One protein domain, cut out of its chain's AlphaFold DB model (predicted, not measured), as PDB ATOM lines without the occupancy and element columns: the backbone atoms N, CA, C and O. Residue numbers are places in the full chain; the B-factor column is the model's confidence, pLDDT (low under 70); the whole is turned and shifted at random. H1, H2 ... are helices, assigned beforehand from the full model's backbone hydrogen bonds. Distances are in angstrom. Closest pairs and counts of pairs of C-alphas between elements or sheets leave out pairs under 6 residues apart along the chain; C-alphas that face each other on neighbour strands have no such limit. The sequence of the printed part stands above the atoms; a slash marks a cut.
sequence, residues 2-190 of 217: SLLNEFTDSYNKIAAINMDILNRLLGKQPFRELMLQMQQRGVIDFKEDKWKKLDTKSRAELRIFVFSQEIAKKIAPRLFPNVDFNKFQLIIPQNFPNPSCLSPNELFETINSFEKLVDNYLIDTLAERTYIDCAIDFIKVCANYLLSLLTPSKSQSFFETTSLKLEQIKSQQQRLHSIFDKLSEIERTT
ATOM      1  N   SER A   2     117.216 -29.857  94.844       76.38
ATOM      2  CA  SER A   2     117.277 -30.904  95.901       76.38
ATOM      3  C   SER A   2     116.050 -31.831  95.971       76.38
ATOM      4  O   SER A   2     116.218 -33.035  95.884       76.38
ATOM      5  N   LEU A   3     114.818 -31.302  96.000       74.31
ATOM      6  CA  LEU A   3     113.606 -32.122  96.204       74.31
ATOM      7  C   LEU A   3     113.289 -33.125  95.078       74.31
ATOM      8  O   LEU A   3     112.706 -34.172  95.341       74.31
ATOM      9  N   LEU A   4     113.646 -32.820  93.824       73.12
ATOM     10  CA  LEU A   4     113.481 -33.769  92.712       73.12
ATOM     11  C   LEU A   4     114.520 -34.896  92.798       73.12
ATOM     12  O   LEU A   4     114.200 -36.047  92.511       73.12
ATOM     13  N   ASN A   5     115.740 -34.572  93.229       74.12
ATOM     14  CA  ASN A   5     116.777 -35.570  93.474       74.12
ATOM     15  C   ASN A   5     116.389 -36.453  94.667       74.12
ATOM     16  O   ASN A   5     116.430 -37.666  94.545       74.12
ATOM     17  N   GLU A   6     115.888 -35.865  95.757       77.62
ATOM     18  CA  GLU A   6     115.358 -36.606  96.913       77.62
ATOM     19  C   GLU A   6     114.208 -37.543  96.507       77.62
ATOM     20  O   GLU A   6     114.184 -38.706  96.911       77.62
ATOM     21  N   PHE A   7     113.284 -37.070  95.658       76.25
ATOM     22  CA  PHE A   7     112.230 -37.903  95.074       76.25
ATOM     23  C   PHE A   7     112.796 -39.061  94.255       76.25
ATOM     24  O   PHE A   7     112.388 -40.204  94.448       76.25
ATOM     25  N   THR A   8     113.754 -38.775  93.376       74.06
ATOM     26  CA  THR A   8     114.388 -39.774  92.506       74.06
ATOM     27  C   THR A   8     115.131 -40.830  93.323       74.06
ATOM     28  O   THR A   8     114.944 -42.023  93.102       74.06
ATOM     29  N   ASP A   9     115.912 -40.415  94.318       76.12
ATOM     30  CA  ASP A   9     116.666 -41.311  95.193       76.12
ATOM     31  C   ASP A   9     115.732 -42.210  96.007       76.12
ATOM     32  O   ASP A   9     115.953 -43.418  96.112       76.12
ATOM     33  N   SER A  10     114.656 -41.643  96.557       75.81
ATOM     34  CA  SER A  10     113.661 -42.401  97.315       75.81
ATOM     35  C   SER A  10     112.885 -43.380  96.422       75.81
ATOM     36  O   SER A  10     112.672 -44.537  96.796       75.81
ATOM     37  N   TYR A  11     112.551 -42.965  95.196       74.81
ATOM     38  CA  TYR A  11     111.948 -43.830  94.180       74.81
ATOM     39  C   TYR A  11     112.871 -44.999  93.806       74.81
ATOM     40  O   TYR A  11     112.426 -46.141  93.721       74.81
ATOM     41  N   ASN A  12     114.171 -44.751  93.654       74.31
ATOM     42  CA  ASN A  12     115.149 -45.794  93.341       74.31
ATOM     43  C   ASN A  12     115.308 -46.800  94.486       74.31
ATOM     44  O   ASN A  12     115.409 -48.001  94.235       74.31
ATOM     45  N   LYS A  13     115.283 -46.337  95.741       75.44
ATOM     46  CA  LYS A  13     115.336 -47.216  96.920       75.44
ATOM     47  C   LYS A  13     114.125 -48.142  96.986       75.44
ATOM     48  O   LYS A  13     114.295 -49.353  97.123       75.44
ATOM     49  N   ILE A  14     112.913 -47.600  96.829       74.50
ATOM     50  CA  ILE A  14     111.705 -48.430  96.852       74.50
ATOM     51  C   ILE A  14     111.641 -49.359  95.630       74.50
ATOM     52  O   ILE A  14     111.217 -50.503  95.769       74.50
ATOM     53  N   ALA A  15     112.133 -48.926  94.461       71.06
ATOM     54  CA  ALA A  15     112.265 -49.762  93.264       71.06
ATOM     55  C   ALA A  15     113.200 -50.955  93.488       71.06
ATOM     56  O   ALA A  15     112.857 -52.077  93.121       71.06
ATOM     57  N   ALA A  16     114.358 -50.723  94.109       72.19
ATOM     58  CA  ALA A  16     115.333 -51.768  94.400       72.19
ATOM     59  C   ALA A  16     114.759 -52.826  95.352       72.19
ATOM     60  O   ALA A  16     114.857 -54.017  95.064       72.19
ATOM     61  N   ILE A  17     114.078 -52.398  96.422       72.38
ATOM     62  CA  ILE A  17     113.360 -53.303  97.335       72.38
ATOM     63  C   ILE A  17     112.295 -54.095  96.573       72.38
ATOM     64  O   ILE A  17     112.179 -55.306  96.733       72.38
ATOM     65  N   ASN A  18     111.540 -53.425  95.703       70.69
ATOM     66  CA  ASN A  18     110.498 -54.061  94.907       70.69
ATOM     67  C   ASN A  18     111.059 -55.155  93.983       70.69
ATOM     68  O   ASN A  18     110.478 -56.234  93.869       70.69
ATOM     69  N   MET A  19     112.202 -54.888  93.347       70.56
ATOM     70  CA  MET A  19     112.901 -55.843  92.487       70.56
ATOM     71  C   MET A  19     113.498 -57.013  93.274       70.56
ATOM     72  O   MET A  19     113.413 -58.146  92.804       70.56
ATOM     73  N   ASP A  20     114.047 -56.774  94.468       72.38
ATOM     74  CA  ASP A  20     114.535 -57.840  95.354       72.38
ATOM     75  C   ASP A  20     113.399 -58.783  95.779       72.38
ATOM     76  O   ASP A  20     113.487 -59.999  95.596       72.38
ATOM     77  N   ILE A  21     112.277 -58.219  96.242       69.38
ATOM     78  CA  ILE A  21     111.076 -58.975  96.621       69.38
ATOM     79  C   ILE A  21     110.543 -59.761  95.423       69.38
ATOM     80  O   ILE A  21     110.254 -60.953  95.548       69.38
ATOM     81  N   LEU A  22     110.443 -59.118  94.252       68.94
ATOM     82  CA  LEU A  22     110.006 -59.774  93.024       68.94
ATOM     83  C   LEU A  22     110.899 -60.973  92.716       68.94
ATOM     84  O   LEU A  22     110.371 -62.063  92.543       68.94
ATOM     85  N   ASN A  23     112.221 -60.804  92.698       69.00
ATOM     86  CA  ASN A  23     113.167 -61.874  92.376       69.00
ATOM     87  C   ASN A  23     113.126 -63.020  93.395       69.00
ATOM     88  O   ASN A  23     113.122 -64.187  93.004       69.00
ATOM     89  N   ARG A  24     113.037 -62.708  94.694       67.56
ATOM     90  CA  ARG A  24     112.961 -63.708  95.772       67.56
ATOM     91  C   ARG A  24     111.666 -64.513  95.756       67.56
ATOM     92  O   ARG A  24     111.663 -65.680  96.165       67.56
ATOM     93  N   LEU A  25     110.559 -63.884  95.368       65.25
ATOM     94  CA  LEU A  25     109.224 -64.470  95.456       65.25
ATOM     95  C   LEU A  25     108.684 -64.953  94.106       65.25
ATOM     96  O   LEU A  25     107.688 -65.681  94.089       65.25
ATOM     97  N   LEU A  26     109.334 -64.615  92.985       65.56
ATOM     98  CA  LEU A  26     108.898 -64.999  91.642       65.56
ATOM     99  C   LEU A  26     108.700 -66.516  91.559       65.56
ATOM    100  O   LEU A  26     109.595 -67.306  91.842       65.56
ATOM    101  N   GLY A  27     107.494 -66.932  91.176       59.09
ATOM    102  CA  GLY A  27     107.147 -68.347  91.038       59.09
ATOM    103  C   GLY A  27     106.789 -69.074  92.340       59.09
ATOM    104  O   GLY A  27     106.313 -70.206  92.262       59.09
ATOM    105  N   LYS A  28     106.916 -68.441  93.515       66.44
ATOM    106  CA  LYS A  28     106.463 -69.007  94.797       66.44
ATOM    107  C   LYS A  28     104.958 -68.771  94.990       66.44
ATOM    108  O   LYS A  28     104.426 -67.719  94.637       66.44
ATOM    109  N   GLN A  29     104.240 -69.747  95.544       56.75
ATOM    110  CA  GLN A  29     102.873 -69.531  96.047       56.75
ATOM    111  C   GLN A  29     102.958 -68.948  97.468       56.75
ATOM    112  O   GLN A  29     103.823 -69.393  98.219       56.75
ATOM    113  N   PRO A  30     102.117 -67.974  97.867       63.91
ATOM    114  CA  PRO A  30     100.978 -67.381  97.151       63.91
ATOM    115  C   PRO A  30     101.335 -66.166  96.263       63.91
ATOM    116  O   PRO A  30     100.447 -65.539  95.687       63.91
ATOM    117  N   PHE A  31     102.618 -65.810  96.124       66.25
ATOM    118  CA  PHE A  31     103.061 -64.632  95.363       66.25
ATOM    119  C   PHE A  31     102.667 -64.670  93.882       66.25
ATOM    120  O   PHE A  31     102.271 -63.657  93.312       66.25
ATOM    121  N   ARG A  32     102.702 -65.843  93.247       66.44
ATOM    122  CA  ARG A  32     102.230 -66.008  91.864       66.44
ATOM    123  C   ARG A  32     100.750 -65.640  91.712       66.44
ATOM    124  O   ARG A  32     100.377 -65.001  90.732       66.44
ATOM    125  N   GLU A  33      99.916 -66.026  92.674       67.06
ATOM    126  CA  GLU A  33      98.495 -65.674  92.689       67.06
ATOM    127  C   GLU A  33      98.294 -64.181  92.975       67.06
ATOM    128  O   GLU A  33      97.470 -63.544  92.322       67.06
ATOM    129  N   LEU A  34      99.110 -63.600  93.865       67.25
ATOM    130  CA  LEU A  34      99.152 -62.157  94.118       67.25
ATOM    131  C   LEU A  34      99.440 -61.377  92.826       67.25
ATOM    132  O   LEU A  34      98.692 -60.475  92.456       67.25
ATOM    133  N   MET A  35     100.488 -61.771  92.101       66.88
ATOM    134  CA  MET A  35     100.887 -61.166  90.830       66.88
ATOM    135  C   MET A  35      99.775 -61.249  89.780       66.88
ATOM    136  O   MET A  35      99.493 -60.259  89.105       66.88
ATOM    137  N   LEU A  36      99.096 -62.396  89.676       67.50
ATOM    138  CA  LEU A  36      97.943 -62.568  88.787       67.50
ATOM    139  C   LEU A  36      96.763 -61.674  89.198       67.50
ATOM    140  O   LEU A  36      96.159 -61.026  88.344       67.50
ATOM    141  N   GLN A  37      96.456 -61.573  90.495       65.81
ATOM    142  CA  GLN A  37      95.407 -60.680  90.995       65.81
ATOM    143  C   GLN A  37      95.740 -59.204  90.728       65.81
ATOM    144  O   GLN A  37      94.870 -58.454  90.287       65.81
ATOM    145  N   MET A  38      96.997 -58.782  90.894       64.25
ATOM    146  CA  MET A  38      97.436 -57.423  90.540       64.25
ATOM    147  C   MET A  38      97.365 -57.140  89.046       64.25
ATOM    148  O   MET A  38      97.098 -56.003  88.652       64.25
ATOM    149  N   GLN A  39      97.637 -58.148  88.218       62.44
ATOM    150  CA  GLN A  39      97.523 -58.056  86.766       62.44
ATOM    151  C   GLN A  39      96.068 -57.911  86.314       62.44
ATOM    152  O   GLN A  39      95.800 -57.151  85.389       62.44
ATOM    153  N   GLN A  40      95.137 -58.608  86.971       64.50
ATOM    154  CA  GLN A  40      93.742 -58.702  86.531       64.50
ATOM    155  C   GLN A  40      92.798 -57.695  87.201       64.50
ATOM    156  O   GLN A  40      91.862 -57.230  86.557       64.50
ATOM    157  N   ARG A  41      92.999 -57.374  88.486       57.56
ATOM    158  CA  ARG A  41      92.046 -56.587  89.297       57.56
ATOM    159  C   ARG A  41      92.574 -55.224  89.741       57.56
ATOM    160  O   ARG A  41      91.774 -54.366  90.096       57.56
ATOM    161  N   GLY A  42      93.892 -55.015  89.745       51.84
ATOM    162  CA  GLY A  42      94.507 -53.749  90.169       51.84
ATOM    163  C   GLY A  42      94.248 -53.352  91.634       51.84
ATOM    164  O   GLY A  42      94.505 -52.212  92.002       51.84
ATOM    165  N   VAL A  43      93.710 -54.263  92.452       56.84
ATOM    166  CA  VAL A  43      93.483 -54.121  93.898       56.84
ATOM    167  C   VAL A  43      93.652 -55.507  94.522       56.84
ATOM    168  O   VAL A  43      93.106 -56.479  93.994       56.84
ATOM    169  N   ILE A  44      94.401 -55.605  95.623       59.47
ATOM    170  CA  ILE A  44      94.536 -56.840  96.409       59.47
ATOM    171  C   ILE A  44      93.779 -56.682  97.716       59.47
ATOM    172  O   ILE A  44      93.987 -55.712  98.443       59.47
ATOM    173  N   ASP A  45      92.940 -57.668  98.025       63.91
ATOM    174  CA  ASP A  45      92.336 -57.806  99.342       63.91
ATOM    175  C   ASP A  45      93.250 -58.643 100.247       63.91
ATOM    176  O   ASP A  45      93.272 -59.876 100.187       63.91
ATOM    177  N   PHE A  46      94.013 -57.966 101.106       62.78
ATOM    178  CA  PHE A  46      94.877 -58.613 102.096       62.78
ATOM    179  C   PHE A  46      94.099 -59.299 103.234       62.78
ATOM    180  O   PHE A  46      94.714 -59.924 104.101       62.78
ATOM    181  N   LYS A  47      92.760 -59.223 103.254       61.75
ATOM    182  CA  LYS A  47      91.915 -59.867 104.272       61.75
ATOM    183  C   LYS A  47      91.639 -61.345 103.980       61.75
ATOM    184  O   LYS A  47      91.154 -62.040 104.878       61.75
ATOM    185  N   GLU A  48      91.978 -61.843 102.786       65.38
ATOM    186  CA  GLU A  48      91.867 -63.268 102.448       65.38
ATOM    187  C   GLU A  48      92.806 -64.144 103.308       65.38
ATOM    188  O   GLU A  48      93.956 -63.796 103.591       65.38
ATOM    189  N   ASP A  49      92.334 -65.333 103.696       55.69
ATOM    190  CA  ASP A  49      93.034 -66.214 104.645       55.69
ATOM    191  C   ASP A  49      94.402 -66.709 104.160       55.69
ATOM    192  O   ASP A  49      95.272 -67.025 104.974       55.69
ATOM    193  N   LYS A  50      94.635 -66.752 102.845       63.53
ATOM    194  CA  LYS A  50      95.933 -67.142 102.277       63.53
ATOM    195  C   LYS A  50      97.048 -66.144 102.608       63.53
ATOM    196  O   LYS A  50      98.188 -66.561 102.779       63.53
ATOM    197  N   TRP A  51      96.716 -64.861 102.768       66.38
ATOM    198  CA  TRP A  51      97.678 -63.823 103.149       66.38
ATOM    199  C   TRP A  51      97.976 -63.862 104.638       66.38
ATOM    200  O   TRP A  51      99.127 -63.724 105.030       66.38
ATOM    201  N   LYS A  52      96.964 -64.128 105.472       64.25
ATOM    202  CA  LYS A  52      97.129 -64.230 106.932       64.25
ATOM    203  C   LYS A  52      98.096 -65.339 107.352       64.25
ATOM    204  O   LYS A  52      98.723 -65.215 108.398       64.25
ATOM    205  N   LYS A  53      98.225 -66.396 106.542       65.62
ATOM    206  CA  LYS A  53      99.132 -67.534 106.785       65.62
ATOM    207  C   LYS A  53     100.612 -67.213 106.565       65.62
ATOM    208  O   LYS A  53     101.453 -68.008 106.969       65.62
ATOM    209  N   LEU A  54     100.925 -66.093 105.920       66.56
ATOM    210  CA  LEU A  54     102.298 -65.633 105.765       66.56
ATOM    211  C   LEU A  54     102.821 -65.063 107.084       66.56
ATOM    212  O   LEU A  54     102.063 -64.477 107.865       66.56
ATOM    213  N   ASP A  55     104.123 -65.213 107.306       67.19
ATOM    214  CA  ASP A  55     104.806 -64.554 108.410       67.19
ATOM    215  C   ASP A  55     104.782 -63.023 108.240       67.19
ATOM    216  O   ASP A  55     104.616 -62.491 107.138       67.19
ATOM    217  N   THR A  56     104.945 -62.303 109.350       66.81
ATOM    218  CA  THR A  56     104.852 -60.837 109.406       66.81
ATOM    219  C   THR A  56     105.805 -60.134 108.434       66.81
ATOM    220  O   THR A  56     105.434 -59.109 107.866       66.81
ATOM    221  N   LYS A  57     107.009 -60.678 108.208       71.31
ATOM    222  CA  LYS A  57     107.986 -60.086 107.285       71.31
ATOM    223  C   LYS A  57     107.517 -60.247 105.842       71.31
ATOM    224  O   LYS A  57     107.458 -59.260 105.114       71.31
ATOM    225  N   SER A  58     107.116 -61.455 105.446       70.88
ATOM    226  CA  SER A  58     106.601 -61.713 104.096       70.88
ATOM    227  C   SER A  58     105.359 -60.873 103.781       70.88
ATOM    228  O   SER A  58     105.237 -60.342 102.680       70.88
ATOM    229  N   ARG A  59     104.436 -60.693 104.737       70.69
ATOM    230  CA  ARG A  59     103.261 -59.821 104.540       70.69
ATOM    231  C   ARG A  59     103.654 -58.357 104.353       70.69
ATOM    232  O   ARG A  59     103.141 -57.726 103.428       70.69
ATOM    233  N   ALA A  60     104.604 -57.853 105.139       70.56
ATOM    234  CA  ALA A  60     105.115 -56.494 104.984       70.56
ATOM    235  C   ALA A  60     105.774 -56.277 103.613       70.56
ATOM    236  O   ALA A  60     105.453 -55.314 102.919       70.56
ATOM    237  N   GLU A  61     106.638 -57.203 103.185       71.88
ATOM    238  CA  GLU A  61     107.283 -57.173 101.867       71.88
ATOM    239  C   GLU A  61     106.233 -57.136 100.738       71.88
ATOM    240  O   GLU A  61     106.295 -56.287  99.847       71.88
ATOM    241  N   LEU A  62     105.195 -57.978 100.809       72.81
ATOM    242  CA  LEU A  62     104.098 -57.955  99.834       72.81
ATOM    243  C   LEU A  62     103.326 -56.635  99.840       72.81
ATOM    244  O   LEU A  62     102.957 -56.139  98.780       72.81
ATOM    245  N   ARG A  63     103.080 -56.033 101.003       74.94
ATOM    246  CA  ARG A  63     102.395 -54.735 101.086       74.94
ATOM    247  C   ARG A  63     103.213 -53.621 100.446       74.94
ATOM    248  O   ARG A  63     102.648 -52.819  99.705       74.94
ATOM    249  N   ILE A  64     104.526 -53.599 100.670       75.50
ATOM    250  CA  ILE A  64     105.447 -52.647 100.028       75.50
ATOM    251  C   ILE A  64     105.465 -52.860  98.514       75.50
ATOM    252  O   ILE A  64     105.399 -51.894  97.750       75.50
ATOM    253  N   PHE A  65     105.497 -54.120  98.071       74.69
ATOM    254  CA  PHE A  65     105.416 -54.478  96.657       74.69
ATOM    255  C   PHE A  65     104.146 -53.905  96.011       74.69
ATOM    256  O   PHE A  65     104.201 -53.219  94.991       74.69
ATOM    257  N   VAL A  66     102.991 -54.110  96.644       75.06
ATOM    258  CA  VAL A  66     101.707 -53.594  96.154       75.06
ATOM    259  C   VAL A  66     101.667 -52.077  96.158       75.06
ATOM    260  O   VAL A  66     101.311 -51.473  95.150       75.06
ATOM    261  N   PHE A  67     102.068 -51.459  97.264       76.88
ATOM    262  CA  PHE A  67     102.084 -50.012  97.411       76.88
ATOM    263  C   PHE A  67     102.957 -49.340  96.345       76.88
ATOM    264  O   PHE A  67     102.509 -48.433  95.644       76.88
ATOM    265  N   SER A  68     104.181 -49.827  96.160       73.75
ATOM    266  CA  SER A  68     105.113 -49.288  95.168       73.75
ATOM    267  C   SER A  68     104.600 -49.464  93.732       73.75
ATOM    268  O   SER A  68     104.668 -48.526  92.935       73.75
ATOM    269  N   GLN A  69     103.996 -50.609  93.404       72.38
ATOM    270  CA  GLN A  69     103.350 -50.842  92.107       72.38
ATOM    271  C   GLN A  69     102.160 -49.901  91.868       72.38
ATOM    272  O   GLN A  69     101.988 -49.392  90.762       72.38
ATOM    273  N   GLU A  70     101.346 -49.638  92.889       76.50
ATOM    274  CA  GLU A  70     100.227 -48.698  92.796       76.50
ATOM    275  C   GLU A  70     100.708 -47.263  92.558       76.50
ATOM    276  O   GLU A  70     100.161 -46.565  91.702       76.50
ATOM    277  N   ILE A  71     101.784 -46.840  93.228       74.38
ATOM    278  CA  ILE A  71     102.424 -45.546  92.961       74.38
ATOM    279  C   ILE A  71     102.954 -45.486  91.524       74.38
ATOM    280  O   ILE A  71     102.676 -44.519  90.810       74.38
ATOM    281  N   ALA A  72     103.663 -46.523  91.071       68.50
ATOM    282  CA  ALA A  72     104.218 -46.593  89.722       68.50
ATOM    283  C   ALA A  72     103.144 -46.590  88.622       68.50
ATOM    284  O   ALA A  72     103.399 -46.106  87.527       68.50
ATOM    285  N   LYS A  73     101.937 -47.099  88.902       71.31
ATOM    286  CA  LYS A  73     100.825 -47.134  87.939       71.31
ATOM    287  C   LYS A  73      99.926 -45.905  87.986       71.31
ATOM    288  O   LYS A  73      99.393 -45.506  86.955       71.31
ATOM    289  N   LYS A  74      99.688 -45.337  89.172       74.00
ATOM    290  CA  LYS A  74      98.662 -44.298  89.368       74.00
ATOM    291  C   LYS A  74      99.237 -42.906  89.568       74.00
ATOM    292  O   LYS A  74      98.587 -41.943  89.174       74.00
ATOM    293  N   ILE A  75     100.415 -42.789  90.177       74.62
ATOM    294  CA  ILE A  75     100.979 -41.497  90.590       74.62
ATOM    295  C   ILE A  75     102.138 -41.094  89.681       74.62
ATOM    296  O   ILE A  75     102.102 -40.007  89.111       74.62
ATOM    297  N   ALA A  76     103.127 -41.970  89.477       74.19
ATOM    298  CA  ALA A  76     104.297 -41.661  88.654       74.19
ATOM    299  C   ALA A  76     103.945 -41.274  87.198       74.19
ATOM    300  O   ALA A  76     104.451 -40.250  86.741       74.19
ATOM    301  N   PRO A  77     103.015 -41.957  86.495       73.62
ATOM    302  CA  PRO A  77     102.637 -41.586  85.129       73.62
ATOM    303  C   PRO A  77     101.894 -40.253  85.058       73.62
ATOM    304  O   PRO A  77     101.924 -39.589  84.032       73.62
ATOM    305  N   ARG A  78     101.240 -39.833  86.147       73.38
ATOM    306  CA  ARG A  78     100.610 -38.510  86.219       73.38
ATOM    307  C   ARG A  78     101.637 -37.430  86.488       73.38
ATOM    308  O   ARG A  78     101.579 -36.381  85.876       73.38
ATOM    309  N   LEU A  79     102.596 -37.690  87.374       68.81
ATOM    310  CA  LEU A  79     103.665 -36.736  87.658       68.81
ATOM    311  C   LEU A  79     104.611 -36.539  86.464       68.81
ATOM    312  O   LEU A  79     105.150 -35.450  86.276       68.81
ATOM    313  N   PHE A  80     104.784 -37.586  85.654       72.12
ATOM    314  CA  PHE A  80     105.735 -37.630  84.549       72.12
ATOM    315  C   PHE A  80     105.110 -38.300  83.311       72.12
ATOM    316  O   PHE A  80     105.525 -39.390  82.924       72.12
ATOM    317  N   PRO A  81     104.128 -37.660  82.651       63.56
ATOM    318  CA  PRO A  81     103.364 -38.267  81.550       63.56
ATOM    319  C   PRO A  81     104.205 -38.631  80.320       63.56
ATOM    320  O   PRO A  81     103.788 -39.448  79.507       63.56
ATOM    321  N   ASN A  82     105.403 -38.053  80.197       63.34
ATOM    322  CA  ASN A  82     106.335 -38.303  79.095       63.34
ATOM    323  C   ASN A  82     107.344 -39.428  79.389       63.34
ATOM    324  O   ASN A  82     108.268 -39.639  78.607       63.34
ATOM    325  N   VAL A  83     107.216 -40.110  80.530       64.31
ATOM    326  CA  VAL A  83     108.055 -41.251  80.900       64.31
ATOM    327  C   VAL A  83     107.289 -42.537  80.600       64.31
ATOM    328  O   VAL A  83     106.160 -42.715  81.055       64.31
ATOM    329  N   ASP A  84     107.903 -43.442  79.836       62.66
ATOM    330  CA  ASP A  84     107.315 -44.748  79.534       62.66
ATOM    331  C   ASP A  84     107.442 -45.693  80.738       62.66
ATOM    332  O   ASP A  84     108.469 -46.340  80.963       62.66
ATOM    333  N   PHE A  85     106.375 -45.762  81.533       61.88
ATOM    334  CA  PHE A  85     106.222 -46.743  82.601       61.88
ATOM    335  C   PHE A  85     105.630 -48.036  82.018       61.88
ATOM    336  O   PHE A  85     104.424 -48.284  82.104       61.88
ATOM    337  N   ASN A  86     106.469 -48.876  81.403       53.84
ATOM    338  CA  ASN A  86     106.025 -50.184  80.918       53.84
ATOM    339  C   ASN A  86     105.477 -51.066  82.057       53.84
ATOM    340  O   ASN A  86     105.898 -51.012  83.215       53.84
ATOM    341  N   LYS A  87     104.474 -51.883  81.716       53.28
ATOM    342  CA  LYS A  87     103.605 -52.570  82.679       53.28
ATOM    343  C   LYS A  87     104.386 -53.605  83.506       53.28
ATOM    344  O   LYS A  87     104.955 -54.534  82.946       53.28
ATOM    345  N   PHE A  88     104.283 -53.492  84.834       45.56
ATOM    346  CA  PHE A  88     104.677 -54.461  85.883       45.56
ATOM    347  C   PHE A  88     106.070 -54.359  86.503       45.56
ATOM    348  O   PHE A  88     106.337 -55.087  87.459       45.56
ATOM    349  N   GLN A  89     106.920 -53.430  86.078       49.28
ATOM    350  CA  GLN A  89     108.192 -53.179  86.755       49.28
ATOM    351  C   GLN A  89     108.293 -51.700  87.113       49.28
ATOM    352  O   GLN A  89     107.868 -50.839  86.344       49.28
ATOM    353  N   LEU A  90     108.815 -51.408  88.305       50.22
ATOM    354  CA  LEU A  90     109.174 -50.047  88.689       50.22
ATOM    355  C   LEU A  90     110.402 -49.671  87.848       50.22
ATOM    356  O   LEU A  90     111.538 -49.923  88.236       50.22
ATOM    357  N   ILE A  91     110.167 -49.191  86.627       52.88
ATOM    358  CA  ILE A  91     111.239 -48.750  85.739       52.88
ATOM    359  C   ILE A  91     111.778 -47.456  86.320       52.88
ATOM    360  O   ILE A  91     111.036 -46.490  86.464       52.88
ATOM    361  N   ILE A  92     113.065 -47.459  86.658       50.66
ATOM    362  CA  ILE A  92     113.807 -46.275  87.079       50.66
ATOM    363  C   ILE A  92     114.055 -45.428  85.828       50.66
ATOM    364  O   ILE A  92     114.866 -45.822  84.982       50.66
ATOM    365  N   PRO A  93     113.393 -44.274  85.660       55.25
ATOM    366  CA  PRO A  93     113.747 -43.356  84.594       55.25
ATOM    367  C   PRO A  93     115.116 -42.778  84.950       55.25
ATOM    368  O   PRO A  93     115.309 -42.293  86.062       55.25
ATOM    369  N   GLN A  94     116.076 -42.811  84.022       50.41
ATOM    370  CA  GLN A  94     117.422 -42.284  84.289       50.41
ATOM    371  C   GLN A  94     117.415 -40.792  84.650       50.41
ATOM    372  O   GLN A  94     118.338 -40.337  85.312       50.41
ATOM    373  N   ASN A  95     116.375 -40.050  84.251       57.16
ATOM    374  CA  ASN A  95     116.106 -38.689  84.698       57.16
ATOM    375  C   ASN A  95     114.595 -38.444  84.722       57.16
ATOM    376  O   ASN A  95     113.932 -38.548  83.687       57.16
ATOM    377  N   PHE A  96     114.048 -38.080  85.881       56.00
ATOM    378  CA  PHE A  96     112.685 -37.562  85.951       56.00
ATOM    379  C   PHE A  96     112.655 -36.140  85.371       56.00
ATOM    380  O   PHE A  96     113.419 -35.283  85.826       56.00
ATOM    381  N   PRO A  97     111.808 -35.852  84.364       59.34
ATOM    382  CA  PRO A  97     111.683 -34.495  83.853       59.34
ATOM    383  C   PRO A  97     111.084 -33.586  84.932       59.34
ATOM    384  O   PRO A  97     110.303 -34.031  85.773       59.34
ATOM    385  N   ASN A  98     111.402 -32.288  84.893       60.34
ATOM    386  CA  ASN A  98     110.640 -31.326  85.688       60.34
ATOM    387  C   ASN A  98     109.151 -31.441  85.305       60.34
ATOM    388  O   ASN A  98     108.846 -31.546  84.115       60.34
ATOM    389  N   PRO A  99     108.215 -31.374  86.265       58.81
ATOM    390  CA  PRO A  99     106.786 -31.588  86.029       58.81
ATOM    391  C   PRO A  99     106.107 -30.390  85.336       58.81
ATOM    392  O   PRO A  99     104.926 -30.134  85.546       58.81
ATOM    393  N   SER A 100     106.836 -29.652  84.489       55.66
ATOM    394  CA  SER A 100     106.428 -28.418  83.799       55.66
ATOM    395  C   SER A 100     105.166 -28.540  82.935       55.66
ATOM    396  O   SER A 100     104.705 -27.534  82.410       55.66
ATOM    397  N   CYS A 101     104.618 -29.746  82.768       58.88
ATOM    398  CA  CYS A 101     103.513 -30.041  81.862       58.88
ATOM    399  C   CYS A 101     102.177 -30.350  82.561       58.88
ATOM    400  O   CYS A 101     101.208 -30.612  81.858       58.88
ATOM    401  N   LEU A 102     102.102 -30.352  83.900       66.75
ATOM    402  CA  LEU A 102     100.861 -30.699  84.608       66.75
ATOM    403  C   LEU A 102      99.917 -29.516  84.769       66.75
ATOM    404  O   LEU A 102     100.282 -28.486  85.331       66.75
ATOM    405  N   SER A 103      98.663 -29.686  84.371       71.50
ATOM    406  CA  SER A 103      97.620 -28.729  84.719       71.50
ATOM    407  C   SER A 103      97.278 -28.794  86.221       71.50
ATOM    408  O   SER A 103      97.421 -29.839  86.867       71.50
ATOM    409  N   PRO A 104      96.755 -27.698  86.800       74.00
ATOM    410  CA  PRO A 104      96.246 -27.670  88.172       74.00
ATOM    411  C   PRO A 104      95.294 -28.817  88.535       74.00
ATOM    412  O   PRO A 104      95.403 -29.401  89.612       74.00
ATOM    413  N   ASN A 105      94.375 -29.161  87.629       77.06
ATOM    414  CA  ASN A 105      93.387 -30.209  87.871       77.06
ATOM    415  C   ASN A 105      94.047 -31.589  87.944       77.06
ATOM    416  O   ASN A 105      93.733 -32.365  88.845       77.06
ATOM    417  N   GLU A 106      95.018 -31.867  87.072       77.38
ATOM    418  CA  GLU A 106      95.782 -33.117  87.110       77.38
ATOM    419  C   GLU A 106      96.602 -33.237  88.399       77.38
ATOM    420  O   GLU A 106      96.673 -34.318  88.994       77.38
ATOM    421  N   LEU A 107      97.169 -32.130  88.891       79.12
ATOM    422  CA  LEU A 107      97.866 -32.106  90.178       79.12
ATOM    423  C   LEU A 107      96.907 -32.416  91.339       79.12
ATOM    424  O   LEU A 107      97.223 -33.245  92.193       79.12
ATOM    425  N   PHE A 108      95.716 -31.813  91.358       84.06
ATOM    426  CA  PHE A 108      94.712 -32.064  92.397       84.06
ATOM    427  C   PHE A 108      94.196 -33.508  92.372       84.06
ATOM    428  O   PHE A 108      94.084 -34.151  93.416       84.06
ATOM    429  N   GLU A 109      93.933 -34.061  91.190       83.00
ATOM    430  CA  GLU A 109      93.551 -35.467  91.034       83.00
ATOM    431  C   GLU A 109      94.663 -36.429  91.460       83.00
ATOM    432  O   GLU A 109      94.391 -37.496  92.027       83.00
ATOM    433  N   THR A 110      95.920 -36.061  91.209       83.44
ATOM    434  CA  THR A 110      97.091 -36.822  91.653       83.44
ATOM    435  C   THR A 110      97.185 -36.830  93.173       83.44
ATOM    436  O   THR A 110      97.319 -37.904  93.754       83.44
ATOM    437  N   ILE A 111      97.004 -35.680  93.828       86.75
ATOM    438  CA  ILE A 111      96.977 -35.573  95.296       86.75
ATOM    439  C   ILE A 111      95.830 -36.402  95.884       86.75
ATOM    440  O   ILE A 111      96.052 -37.183  96.806       86.75
ATOM    441  N   ASN A 112      94.627 -36.319  95.305       86.69
ATOM    442  CA  ASN A 112      93.481 -37.139  95.716       86.69
ATOM    443  C   ASN A 112      93.780 -38.640  95.639       86.69
ATOM    444  O   ASN A 112      93.348 -39.416  96.491       86.69
ATOM    445  N   SER A 113      94.469 -39.061  94.581       84.50
ATOM    446  CA  SER A 113      94.795 -40.470  94.358       84.50
ATOM    447  C   SER A 113      95.905 -40.932  95.297       84.50
ATOM    448  O   SER A 113      95.834 -42.039  95.821       84.50
ATOM    449  N   PHE A 114      96.891 -40.069  95.545       86.75
ATOM    450  CA  PHE A 114      97.976 -40.313  96.485       86.75
ATOM    451  C   PHE A 114      97.454 -40.469  97.916       86.75
ATOM    452  O   PHE A 114      97.753 -41.473  98.553       86.75
ATOM    453  N   GLU A 115      96.607 -39.554  98.391       86.25
ATOM    454  CA  GLU A 115      96.023 -39.628  99.738       86.25
ATOM    455  C   GLU A 115      95.233 -40.927  99.946       86.25
ATOM    456  O   GLU A 115      95.464 -41.633 100.921       86.25
ATOM    457  N   LYS A 116      94.374 -41.309  98.990       84.12
ATOM    458  CA  LYS A 116      93.623 -42.576  99.066       84.12
ATOM    459  C   LYS A 116      94.535 -43.802  99.124       84.12
ATOM    460  O   LYS A 116      94.228 -44.757  99.831       84.12
ATOM    461  N   LEU A 117      95.631 -43.801  98.360       81.00
ATOM    462  CA  LEU A 117      96.609 -44.890  98.391       81.00
ATOM    463  C   LEU A 117      97.315 -44.967  99.746       81.00
ATOM    464  O   LEU A 117      97.461 -46.062 100.282       81.00
ATOM    465  N   VAL A 118      97.711 -43.819 100.297       83.81
ATOM    466  CA  VAL A 118      98.338 -43.731 101.619       83.81
ATOM    467  C   VAL A 118      97.374 -44.199 102.704       83.81
ATOM    468  O   VAL A 118      97.756 -45.040 103.504       83.81
ATOM    469  N   ASP A 119      96.121 -43.746 102.708       81.62
ATOM    470  CA  ASP A 119      95.135 -44.153 103.716       81.62
ATOM    471  C   ASP A 119      94.866 -45.663 103.683       81.62
ATOM    472  O   ASP A 119      94.893 -46.319 104.724       81.62
ATOM    473  N   ASN A 120      94.692 -46.238 102.489       74.25
ATOM    474  CA  ASN A 120      94.530 -47.684 102.333       74.25
ATOM    475  C   ASN A 120      95.766 -48.452 102.821       74.25
ATOM    476  O   ASN A 120      95.638 -49.472 103.493       74.25
ATOM    477  N   TYR A 121      96.964 -47.956 102.502       76.31
ATOM    478  CA  TYR A 121      98.204 -48.566 102.958       76.31
ATOM    479  C   TYR A 121      98.340 -48.481 104.481       76.31
ATOM    480  O   TYR A 121      98.601 -49.485 105.132       76.31
ATOM    481  N   LEU A 122      98.124 -47.313 105.085       72.69
ATOM    482  CA  LEU A 122      98.342 -47.111 106.517       72.69
ATOM    483  C   LEU A 122      97.364 -47.908 107.386       72.69
ATOM    484  O   LEU A 122      97.798 -48.462 108.394       72.69
ATOM    485  N   ILE A 123      96.089 -48.028 106.990       66.50
ATOM    486  CA  ILE A 123      95.083 -48.798 107.744       66.50
ATOM    487  C   ILE A 123      95.526 -50.252 107.944       66.50
ATOM    488  O   ILE A 123      95.415 -50.789 109.046       66.50
ATOM    489  N   ASP A 124      96.059 -50.885 106.902       61.44
ATOM    490  CA  ASP A 124      96.312 -52.323 106.933       61.44
ATOM    491  C   ASP A 124      97.734 -52.700 107.402       61.44
ATOM    492  O   ASP A 124      98.035 -53.890 107.529       61.44
ATOM    493  N   THR A 125      98.616 -51.724 107.665       60.06
ATOM    494  CA  THR A 125     100.071 -51.963 107.829       60.06
ATOM    495  C   THR A 125     100.607 -51.677 109.246       60.06
ATOM    496  O   THR A 125     101.783 -51.904 109.531       60.06
ATOM    497  N   LEU A 126      99.751 -51.260 110.187       57.38
ATOM    498  CA  LEU A 126     100.137 -50.898 111.566       57.38
ATOM    499  C   LEU A 126     100.805 -52.030 112.376       57.38
ATOM    500  O   LEU A 126     101.522 -51.750 113.333       57.38
ATOM    501  N   ALA A 127     100.613 -53.297 111.999       55.09
ATOM    502  CA  ALA A 127     101.142 -54.451 112.732       55.09
ATOM    503  C   ALA A 127     102.555 -54.904 112.302       55.09
ATOM    504  O   ALA A 127     103.154 -55.737 112.979       55.09
ATOM    505  N   GLU A 128     103.098 -54.404 111.183       54.78
ATOM    506  CA  GLU A 128     104.250 -55.034 110.490       54.78
ATOM    507  C   GLU A 128     105.440 -54.071 110.320       54.78
ATOM    508  O   GLU A 128     106.270 -54.191 109.418       54.78
ATOM    509  N   ARG A 129     105.502 -53.083 111.218       53.78
ATOM    510  CA  ARG A 129     106.192 -51.809 111.019       53.78
ATOM    511  C   ARG A 129     107.721 -51.868 110.926       53.78
ATOM    512  O   ARG A 129     108.298 -51.020 110.261       53.78
ATOM    513  N   THR A 130     108.374 -52.890 111.480       50.31
ATOM    514  CA  THR A 130     109.844 -53.065 111.407       50.31
ATOM    515  C   THR A 130     110.375 -53.154 109.970       50.31
ATOM    516  O   THR A 130     111.559 -52.942 109.740       50.31
ATOM    517  N   TYR A 131     109.515 -53.470 109.000       56.28
ATOM    518  CA  TYR A 131     109.914 -53.695 107.611       56.28
ATOM    519  C   TYR A 131     109.420 -52.619 106.635       56.28
ATOM    520  O   TYR A 131     109.719 -52.721 105.449       56.28
ATOM    521  N   ILE A 132     108.691 -51.589 107.094       68.94
ATOM    522  CA  ILE A 132     107.994 -50.629 106.209       68.94
ATOM    523  C   ILE A 132     108.595 -49.218 106.181       68.94
ATOM    524  O   ILE A 132     108.046 -48.349 105.501       68.94
ATOM    525  N   ASP A 133     109.713 -48.982 106.871       68.88
ATOM    526  CA  ASP A 133     110.342 -47.657 106.993       68.88
ATOM    527  C   ASP A 133     110.660 -47.030 105.631       68.88
ATOM    528  O   ASP A 133     110.341 -45.868 105.390       68.88
ATOM    529  N   CYS A 134     111.157 -47.820 104.673       69.44
ATOM    530  CA  CYS A 134     111.431 -47.310 103.327       69.44
ATOM    531  C   CYS A 134     110.160 -46.847 102.590       69.44
ATOM    532  O   CYS A 134     110.217 -45.917 101.786       69.44
ATOM    533  N   ALA A 135     109.007 -47.474 102.848       75.19
ATOM    534  CA  ALA A 135     107.740 -47.036 102.269       75.19
ATOM    535  C   ALA A 135     107.239 -45.749 102.941       75.19
ATOM    536  O   ALA A 135     106.753 -44.858 102.249       75.19
ATOM    537  N   ILE A 136     107.404 -45.623 104.263       78.31
ATOM    538  CA  ILE A 136     107.072 -44.404 105.017       78.31
ATOM    539  C   ILE A 136     107.921 -43.222 104.530       78.31
ATOM    540  O   ILE A 136     107.369 -42.169 104.204       78.31
ATOM    541  N   ASP A 137     109.236 -43.400 104.412       76.94
ATOM    542  CA  ASP A 137     110.146 -42.369 103.902       76.94
ATOM    543  C   ASP A 137     109.786 -41.956 102.476       76.94
ATOM    544  O   ASP A 137     109.741 -40.769 102.146       76.94
ATOM    545  N   PHE A 138     109.452 -42.924 101.624       79.50
ATOM    546  CA  PHE A 138     109.005 -42.637 100.270       79.50
ATOM    547  C   PHE A 138     107.680 -41.860 100.231       79.50
ATOM    548  O   PHE A 138     107.569 -40.896  99.469       79.50
ATOM    549  N   ILE A 139     106.703 -42.189 101.089       84.69
ATOM    550  CA  ILE A 139     105.459 -41.412 101.241       84.69
ATOM    551  C   ILE A 139     105.778 -39.966 101.642       84.69
ATOM    552  O   ILE A 139     105.254 -39.036 101.025       84.69
ATOM    553  N   LYS A 140     106.659 -39.759 102.630       83.31
ATOM    554  CA  LYS A 140     107.067 -38.418 103.087       83.31
ATOM    555  C   LYS A 140     107.694 -37.605 101.961       83.31
ATOM    556  O   LYS A 140     107.323 -36.450 101.747       83.31
ATOM    557  N   VAL A 141     108.612 -38.210 101.210       82.06
ATOM    558  CA  VAL A 141     109.279 -37.557 100.079       82.06
ATOM    559  C   VAL A 141     108.280 -37.215  98.969       82.06
ATOM    560  O   VAL A 141     108.308 -36.100  98.449       82.06
ATOM    561  N   CYS A 142     107.345 -38.114  98.647       81.88
ATOM    562  CA  CYS A 142     106.284 -37.843  97.673       81.88
ATOM    563  C   CYS A 142     105.384 -36.679  98.114       81.88
ATOM    564  O   CYS A 142     105.110 -35.778  97.321       81.88
ATOM    565  N   ALA A 143     104.954 -36.666  99.377       85.75
ATOM    566  CA  ALA A 143     104.126 -35.598  99.929       85.75
ATOM    567  C   ALA A 143     104.859 -34.243  99.911       85.75
ATOM    568  O   ALA A 143     104.282 -33.240  99.490       85.75
ATOM    569  N   ASN A 144     106.147 -34.219 100.272       84.06
ATOM    570  CA  ASN A 144     106.989 -33.020 100.200       84.06
ATOM    571  C   ASN A 144     107.169 -32.526  98.763       84.06
ATOM    572  O   ASN A 144     107.099 -31.323  98.496       84.06
ATOM    573  N   TYR A 145     107.364 -33.448  97.822       82.44
ATOM    574  CA  TYR A 145     107.478 -33.112  96.412       82.44
ATOM    575  C   TYR A 145     106.183 -32.466  95.893       82.44
ATOM    576  O   TYR A 145     106.242 -31.366  95.339       82.44
ATOM    577  N   LEU A 146     105.019 -33.068  96.170       84.69
ATOM    578  CA  LEU A 146     103.694 -32.532  95.820       84.69
ATOM    579  C   LEU A 146     103.417 -31.162  96.469       84.69
ATOM    580  O   LEU A 146     102.947 -30.248  95.793       84.69
ATOM    581  N   LEU A 147     103.765 -30.978  97.749       85.25
ATOM    582  CA  LEU A 147     103.677 -29.681  98.439       85.25
ATOM    583  C   LEU A 147     104.518 -28.608  97.741       85.25
ATOM    584  O   LEU A 147     104.086 -27.462  97.584       85.25
ATOM    585  N   SER A 148     105.712 -28.980  97.276       81.00
ATOM    586  CA  SER A 148     106.594 -28.056  96.568       81.00
ATOM    587  C   SER A 148     106.011 -27.588  95.228       81.00
ATOM    588  O   SER A 148     106.253 -26.446  94.838       81.00
ATOM    589  N   LEU A 149     105.204 -28.424  94.560       77.50
ATOM    590  CA  LEU A 149     104.486 -28.069  93.328       77.50
ATOM    591  C   LEU A 149     103.304 -27.127  93.590       77.50
ATOM    592  O   LEU A 149     102.969 -26.303  92.744       77.50
ATOM    593  N   LEU A 150     102.712 -27.198  94.783       76.75
ATOM    594  CA  LEU A 150     101.668 -26.276  95.237       76.75
ATOM    595  C   LEU A 150     102.219 -24.950  95.787       76.75
ATOM    596  O   LEU A 150     101.442 -24.043  96.086       76.75
ATOM    597  N   THR A 151     103.537 -24.818  95.957       71.94
ATOM    598  CA  THR A 151     104.131 -23.619  96.561       71.94
ATOM    599  C   THR A 151     104.105 -22.445  95.567       71.94
ATOM    600  O   THR A 151     104.686 -22.566  94.485       71.94
ATOM    601  N   PRO A 152     103.504 -21.290  95.928       57.72
ATOM    602  CA  PRO A 152     103.251 -20.167  95.017       57.72
ATOM    603  C   PRO A 152     104.457 -19.698  94.194       57.72
ATOM    604  O   PRO A 152     104.319 -19.383  93.018       57.72
ATOM    605  N   SER A 153     105.660 -19.684  94.774       55.72
ATOM    606  CA  SER A 153     106.879 -19.205  94.102       55.72
ATOM    607  C   SER A 153     107.356 -20.090  92.944       55.72
ATOM    608  O   SER A 153     108.044 -19.601  92.055       55.72
ATOM    609  N   LYS A 154     106.989 -21.379  92.926       55.84
ATOM    610  CA  LYS A 154     107.239 -22.299  91.799       55.84
ATOM    611  C   LYS A 154     106.037 -22.435  90.870       55.84
ATOM    612  O   LYS A 154     106.176 -22.921  89.753       55.84
ATOM    613  N   SER A 155     104.866 -22.032  91.348       52.28
ATOM    614  CA  SER A 155     103.588 -22.280  90.703       52.28
ATOM    615  C   SER A 155     102.961 -21.027  90.076       52.28
ATOM    616  O   SER A 155     101.910 -21.119  89.451       52.28
ATOM    617  N   GLN A 156     103.630 -19.871  90.146       47.81
ATOM    618  CA  GLN A 156     103.225 -18.631  89.465       47.81
ATOM    619  C   GLN A 156     103.074 -18.779  87.939       47.81
ATOM    620  O   GLN A 156     102.302 -18.039  87.343       47.81
ATOM    621  N   SER A 157     103.746 -19.750  87.309       51.59
ATOM    622  CA  SER A 157     103.522 -20.106  85.898       51.59
ATOM    623  C   SER A 157     102.360 -21.089  85.675       51.59
ATOM    624  O   SER A 157     101.917 -21.249  84.544       51.59
ATOM    625  N   PHE A 158     101.878 -21.759  86.728       53.12
ATOM    626  CA  PHE A 158     100.841 -22.801  86.687       53.12
ATOM    627  C   PHE A 158      99.451 -22.305  87.100       53.12
ATOM    628  O   PHE A 158      98.441 -22.827  86.630       53.12
ATOM    629  N   PHE A 159      99.379 -21.316  87.993       57.56
ATOM    630  CA  PHE A 159      98.122 -20.809  88.529       57.56
ATOM    631  C   PHE A 159      97.980 -19.320  88.234       57.56
ATOM    632  O   PHE A 159      98.679 -18.491  88.810       57.56
ATOM    633  N   GLU A 160      96.991 -18.960  87.418       58.62
ATOM    634  CA  GLU A 160      96.404 -17.622  87.504       58.62
ATOM    635  C   GLU A 160      95.845 -17.456  88.923       58.62
ATOM    636  O   GLU A 160      94.934 -18.183  89.327       58.62
ATOM    637  N   THR A 161      96.429 -16.558  89.714       58.41
ATOM    638  CA  THR A 161      96.114 -16.377  91.135       58.41
ATOM    639  C   THR A 161      94.763 -15.687  91.323       58.41
ATOM    640  O   THR A 161      94.696 -14.497  91.620       58.41
ATOM    641  N   THR A 162      93.668 -16.425  91.154       64.69
ATOM    642  CA  THR A 162      92.349 -16.015  91.655       64.69
ATOM    643  C   THR A 162      92.186 -16.448  93.115       64.69
ATOM    644  O   THR A 162      92.767 -17.448  93.544       64.69
ATOM    645  N   SER A 163      91.388 -15.716  93.897       68.56
ATOM    646  CA  SER A 163      91.108 -16.027  95.312       68.56
ATOM    647  C   SER A 163      90.600 -17.461  95.513       68.56
ATOM    648  O   SER A 163      91.091 -18.169  96.387       68.56
ATOM    649  N   LEU A 164      89.705 -17.923  94.635       74.06
ATOM    650  CA  LEU A 164      89.166 -19.287  94.642       74.06
ATOM    651  C   LEU A 164      90.256 -20.358  94.427       74.06
ATOM    652  O   LEU A 164      90.292 -21.366  95.130       74.06
ATOM    653  N   LYS A 165      91.179 -20.142  93.475       72.19
ATOM    654  CA  LYS A 165      92.295 -21.071  93.215       72.19
ATOM    655  C   LYS A 165      93.273 -21.111  94.395       72.19
ATOM    656  O   LYS A 165      93.791 -22.175  94.720       72.19
ATOM    657  N   LEU A 166      93.490 -19.985  95.080       74.69
ATOM    658  CA  LEU A 166      94.324 -19.927  96.287       74.69
ATOM    659  C   LEU A 166      93.718 -20.714  97.457       74.69
ATOM    660  O   LEU A 166      94.450 -21.398  98.171       74.69
ATOM    661  N   GLU A 167      92.401 -20.650  97.652       80.50
ATOM    662  CA  GLU A 167      91.708 -21.465  98.659       80.50
ATOM    663  C   GLU A 167      91.809 -22.961  98.351       80.50
ATOM    664  O   GLU A 167      92.107 -23.758  99.243       80.50
ATOM    665  N   GLN A 168      91.657 -23.344  97.079       81.25
ATOM    666  CA  GLN A 168      91.854 -24.728  96.646       81.25
ATOM    667  C   GLN A 168      93.288 -25.205  96.906       81.25
ATOM    668  O   GLN A 168      93.472 -26.279  97.471       81.25
ATOM    669  N   ILE A 169      94.303 -24.400  96.572       80.88
ATOM    670  CA  ILE A 169      95.711 -24.719  96.855       80.88
ATOM    671  C   ILE A 169      95.930 -24.928  98.357       80.88
ATOM    672  O   ILE A 169      96.514 -25.938  98.745       80.88
ATOM    673  N   LYS A 170      95.425 -24.023  99.207       83.50
ATOM    674  CA  LYS A 170      95.532 -24.149 100.670       83.50
ATOM    675  C   LYS A 170      94.876 -25.430 101.181       83.50
ATOM    676  O   LYS A 170      95.463 -26.126 102.004       83.50
ATOM    677  N   SER A 171      93.695 -25.771 100.664       87.88
ATOM    678  CA  SER A 171      93.010 -27.020 101.004       87.88
ATOM    679  C   SER A 171      93.851 -28.250 100.638       87.88
ATOM    680  O   SER A 171      94.015 -29.150 101.460       87.88
ATOM    681  N   GLN A 172      94.460 -28.275  99.446       86.88
ATOM    682  CA  GLN A 172      95.341 -29.377  99.038       86.88
ATOM    683  C   GLN A 172      96.626 -29.450  99.876       86.88
ATOM    684  O   GLN A 172      97.052 -30.543 100.249       86.88
ATOM    685  N   GLN A 173      97.220 -28.304 100.224       86.56
ATOM    686  CA  GLN A 173      98.379 -28.246 101.118       86.56
ATOM    687  C   GLN A 173      98.040 -28.815 102.497       86.56
ATOM    688  O   GLN A 173      98.781 -29.647 103.009       86.56
ATOM    689  N   GLN A 174      96.901 -28.426 103.077       88.44
ATOM    690  CA  GLN A 174      96.467 -28.924 104.381       88.44
ATOM    691  C   GLN A 174      96.251 -30.443 104.374       88.44
ATOM    692  O   GLN A 174      96.644 -31.125 105.318       88.44
ATOM    693  N   ARG A 175      95.697 -30.993 103.289       88.69
ATOM    694  CA  ARG A 175      95.532 -32.446 103.128       88.69
ATOM    695  C   ARG A 175      96.869 -33.175 103.063       88.69
ATOM    696  O   ARG A 175      97.054 -34.162 103.767       88.69
ATOM    697  N   LEU A 176      97.829 -32.663 102.293       87.81
ATOM    698  CA  LEU A 176      99.182 -33.225 102.259       87.81
ATOM    699  C   LEU A 176      99.888 -33.105 103.616       87.81
ATOM    700  O   LEU A 176     100.550 -34.050 104.031       87.81
ATOM    701  N   HIS A 177      99.705 -31.996 104.342       87.00
ATOM    702  CA  HIS A 177     100.207 -31.850 105.711       87.00
ATOM    703  C   HIS A 177      99.609 -32.894 106.664       87.00
ATOM    704  O   HIS A 177     100.355 -33.502 107.428       87.00
ATOM    705  N   SER A 178      98.316 -33.210 106.532       87.56
ATOM    706  CA  SER A 178      97.672 -34.245 107.351       87.56
ATOM    707  C   SER A 178      98.278 -35.645 107.168       87.56
ATOM    708  O   SER A 178      98.218 -36.463 108.082       87.56
ATOM    709  N   ILE A 179      98.908 -35.931 106.018       85.44
ATOM    710  CA  ILE A 179      99.655 -37.181 105.816       85.44
ATOM    711  C   ILE A 179     100.873 -37.225 106.744       85.44
ATOM    712  O   ILE A 179     101.127 -38.259 107.353       85.44
ATOM    713  N   PHE A 180     101.601 -36.117 106.906       84.12
ATOM    714  CA  PHE A 180     102.722 -36.057 107.851       84.12
ATOM    715  C   PHE A 180     102.254 -36.217 109.292       84.12
ATOM    716  O   PHE A 180     102.918 -36.918 110.050       84.12
ATOM    717  N   ASP A 181     101.112 -35.635 109.655       83.19
ATOM    718  CA  ASP A 181     100.532 -35.795 110.992       83.19
ATOM    719  C   ASP A 181     100.157 -37.258 111.258       83.19
ATOM    720  O   ASP A 181     100.564 -37.817 112.276       83.19
ATOM    721  N   LYS A 182      99.477 -37.917 110.306       80.88
ATOM    722  CA  LYS A 182      99.152 -39.354 110.370       80.88
ATOM    723  C   LYS A 182     100.413 -40.203 110.517       80.88
ATOM    724  O   LYS A 182     100.482 -41.065 111.388       80.88
ATOM    725  N   LEU A 183     101.434 -39.954 109.696       78.38
ATOM    726  CA  LEU A 183     102.701 -40.683 109.774       78.38
ATOM    727  C   LEU A 183     103.423 -40.436 111.101       78.38
ATOM    728  O   LEU A 183     103.945 -41.384 111.676       78.38
ATOM    729  N   SER A 184     103.406 -39.203 111.611       75.06
ATOM    730  CA  SER A 184     104.022 -38.830 112.891       75.06
ATOM    731  C   SER A 184     103.292 -39.463 114.078       75.06
ATOM    732  O   SER A 184     103.915 -39.904 115.041       75.06
ATOM    733  N   GLU A 185     101.964 -39.540 114.024       75.62
ATOM    734  CA  GLU A 185     101.156 -40.231 115.025       75.62
ATOM    735  C   GLU A 185     101.452 -41.732 115.036       75.62
ATOM    736  O   GLU A 185     101.658 -42.312 116.106       75.62
ATOM    737  N   ILE A 186     101.549 -42.346 113.859       69.25
ATOM    738  CA  ILE A 186     101.974 -43.738 113.704       69.25
ATOM    739  C   ILE A 186     103.395 -43.907 114.267       69.25
ATOM    740  O   ILE A 186     103.621 -44.780 115.101       69.25
ATOM    741  N   GLU A 187     104.324 -43.011 113.920       69.50
ATOM    742  CA  GLU A 187     105.694 -42.943 114.453       69.50
ATOM    743  C   GLU A 187     105.770 -42.889 115.968       69.50
ATOM    744  O   GLU A 187     106.544 -43.636 116.559       69.50
ATOM    745  N   ARG A 188     104.934 -42.066 116.592       68.75
ATOM    746  CA  ARG A 188     104.883 -41.895 118.041       68.75
ATOM    747  C   ARG A 188     104.254 -43.089 118.760       68.75
ATOM    748  O   ARG A 188     104.668 -43.425 119.864       68.75
ATOM    749  N   THR A 189     103.214 -43.686 118.183       57.81
ATOM    750  CA  THR A 189     102.412 -44.741 118.835       57.81
ATOM    751  C   THR A 189     103.031 -46.130 118.718       57.81
ATOM    752  O   THR A 189     102.663 -47.027 119.472       57.81
ATOM    753  N   THR A 190     104.002 -46.317 117.822       54.00
ATOM    754  CA  THR A 190     104.766 -47.564 117.703       54.00
ATOM    755  C   THR A 190     106.246 -47.275 117.906       54.00
ATOM    756  O   THR A 190     106.830 -46.503 117.153       54.00
TER     757      THR A 190
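This is residues 2 to 190 of the 217 residues of an uncharacterized protein of Fluoribacter gormanii (UniProt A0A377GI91). Look for an up-and-down bundle of four helices, H4, H6, H7 and H9, with H6 and H7 in its middle and the longest helix, H9, on one side. On the side away from H9, H1 crosses H4 and H7. H2 sits beside H4, H3 sits at one end of the bundle by the first turns of H4, H8 sits at the other end past the last residue of H7, and the long link of residues 80 to 103 loops along the outside. The printed part has 189 residues with nine named helices, H1 to H9 in chain order, and no named strand; its class is all helix. It is compact, with a radius of gyration of the C-alphas of 17.3 A and spans of 54 by 38 by 29 A.

Find C-alpha 163 at (91.108, -16.027, 95.312); from there H9 runs 38.8 A to C-alpha 189 at (102.412, -44.741, 118.835). H6, residues 104 to 125, is 31.5 A long, H7, residues 133 to 149, is 24.6 A, and H4, residues 56 to 74, is 26.7 A. H1 begins at C-alpha 2, at (117.277, -30.904, 95.901), and runs 34.5 A to residue 25. H2 is residues 31 to 40, 14.1 A. The short ones are H3, residues 49 to 52, 5.1 A, H5, residues 76 to 79, 5.1 A, and H8, residues 152 to 155, 4.8 A.

In the bundle, each helix runs against the one before it. H9 touches H7 with residues 173 to 183 alone, opposite ways at a shallow tilt of 16 degrees; the closest C-alphas, of Ala 143 and Leu 176, are 6.0 A apart. H6, the hub, touches H9, H4 and H5. Its closest C-alphas are Phe 108 to Gln 172 of H9, 7.2 A, Tyr 121 to Phe 67 of H4, 6.9 A, and Thr 110 to Arg 78 of H5, 6.7 A. H1 touches H7 at Ser 10 and Phe 138, whose C-alphas are 5.5 A apart, at a shallow tilt of 34 degrees, only just short of steep. H1 touches H4 at a steep tilt of 53 degrees, with C-alphas of Asn 18 and Phe 65 closest at 5.4 A. H2, H3 and H8 touch no helix; H2 and H4 are near each other. Every O i to N i+4 pair is within hydrogen-bond range in H1, H2, H4 and H7; H6 has 17 of 18 and H9 22 of 23, and H3, H5 and H8 are too short for one.

The two C-alphas farthest apart, of Lys 28 and Ser 163, are 55.2 A apart. The printed part has no cut. The link from H5 to H6 is long. The mean pLDDT of the printed part is 70.0; 89 residues are under 70, among them 21 to 56 and 81 to 102.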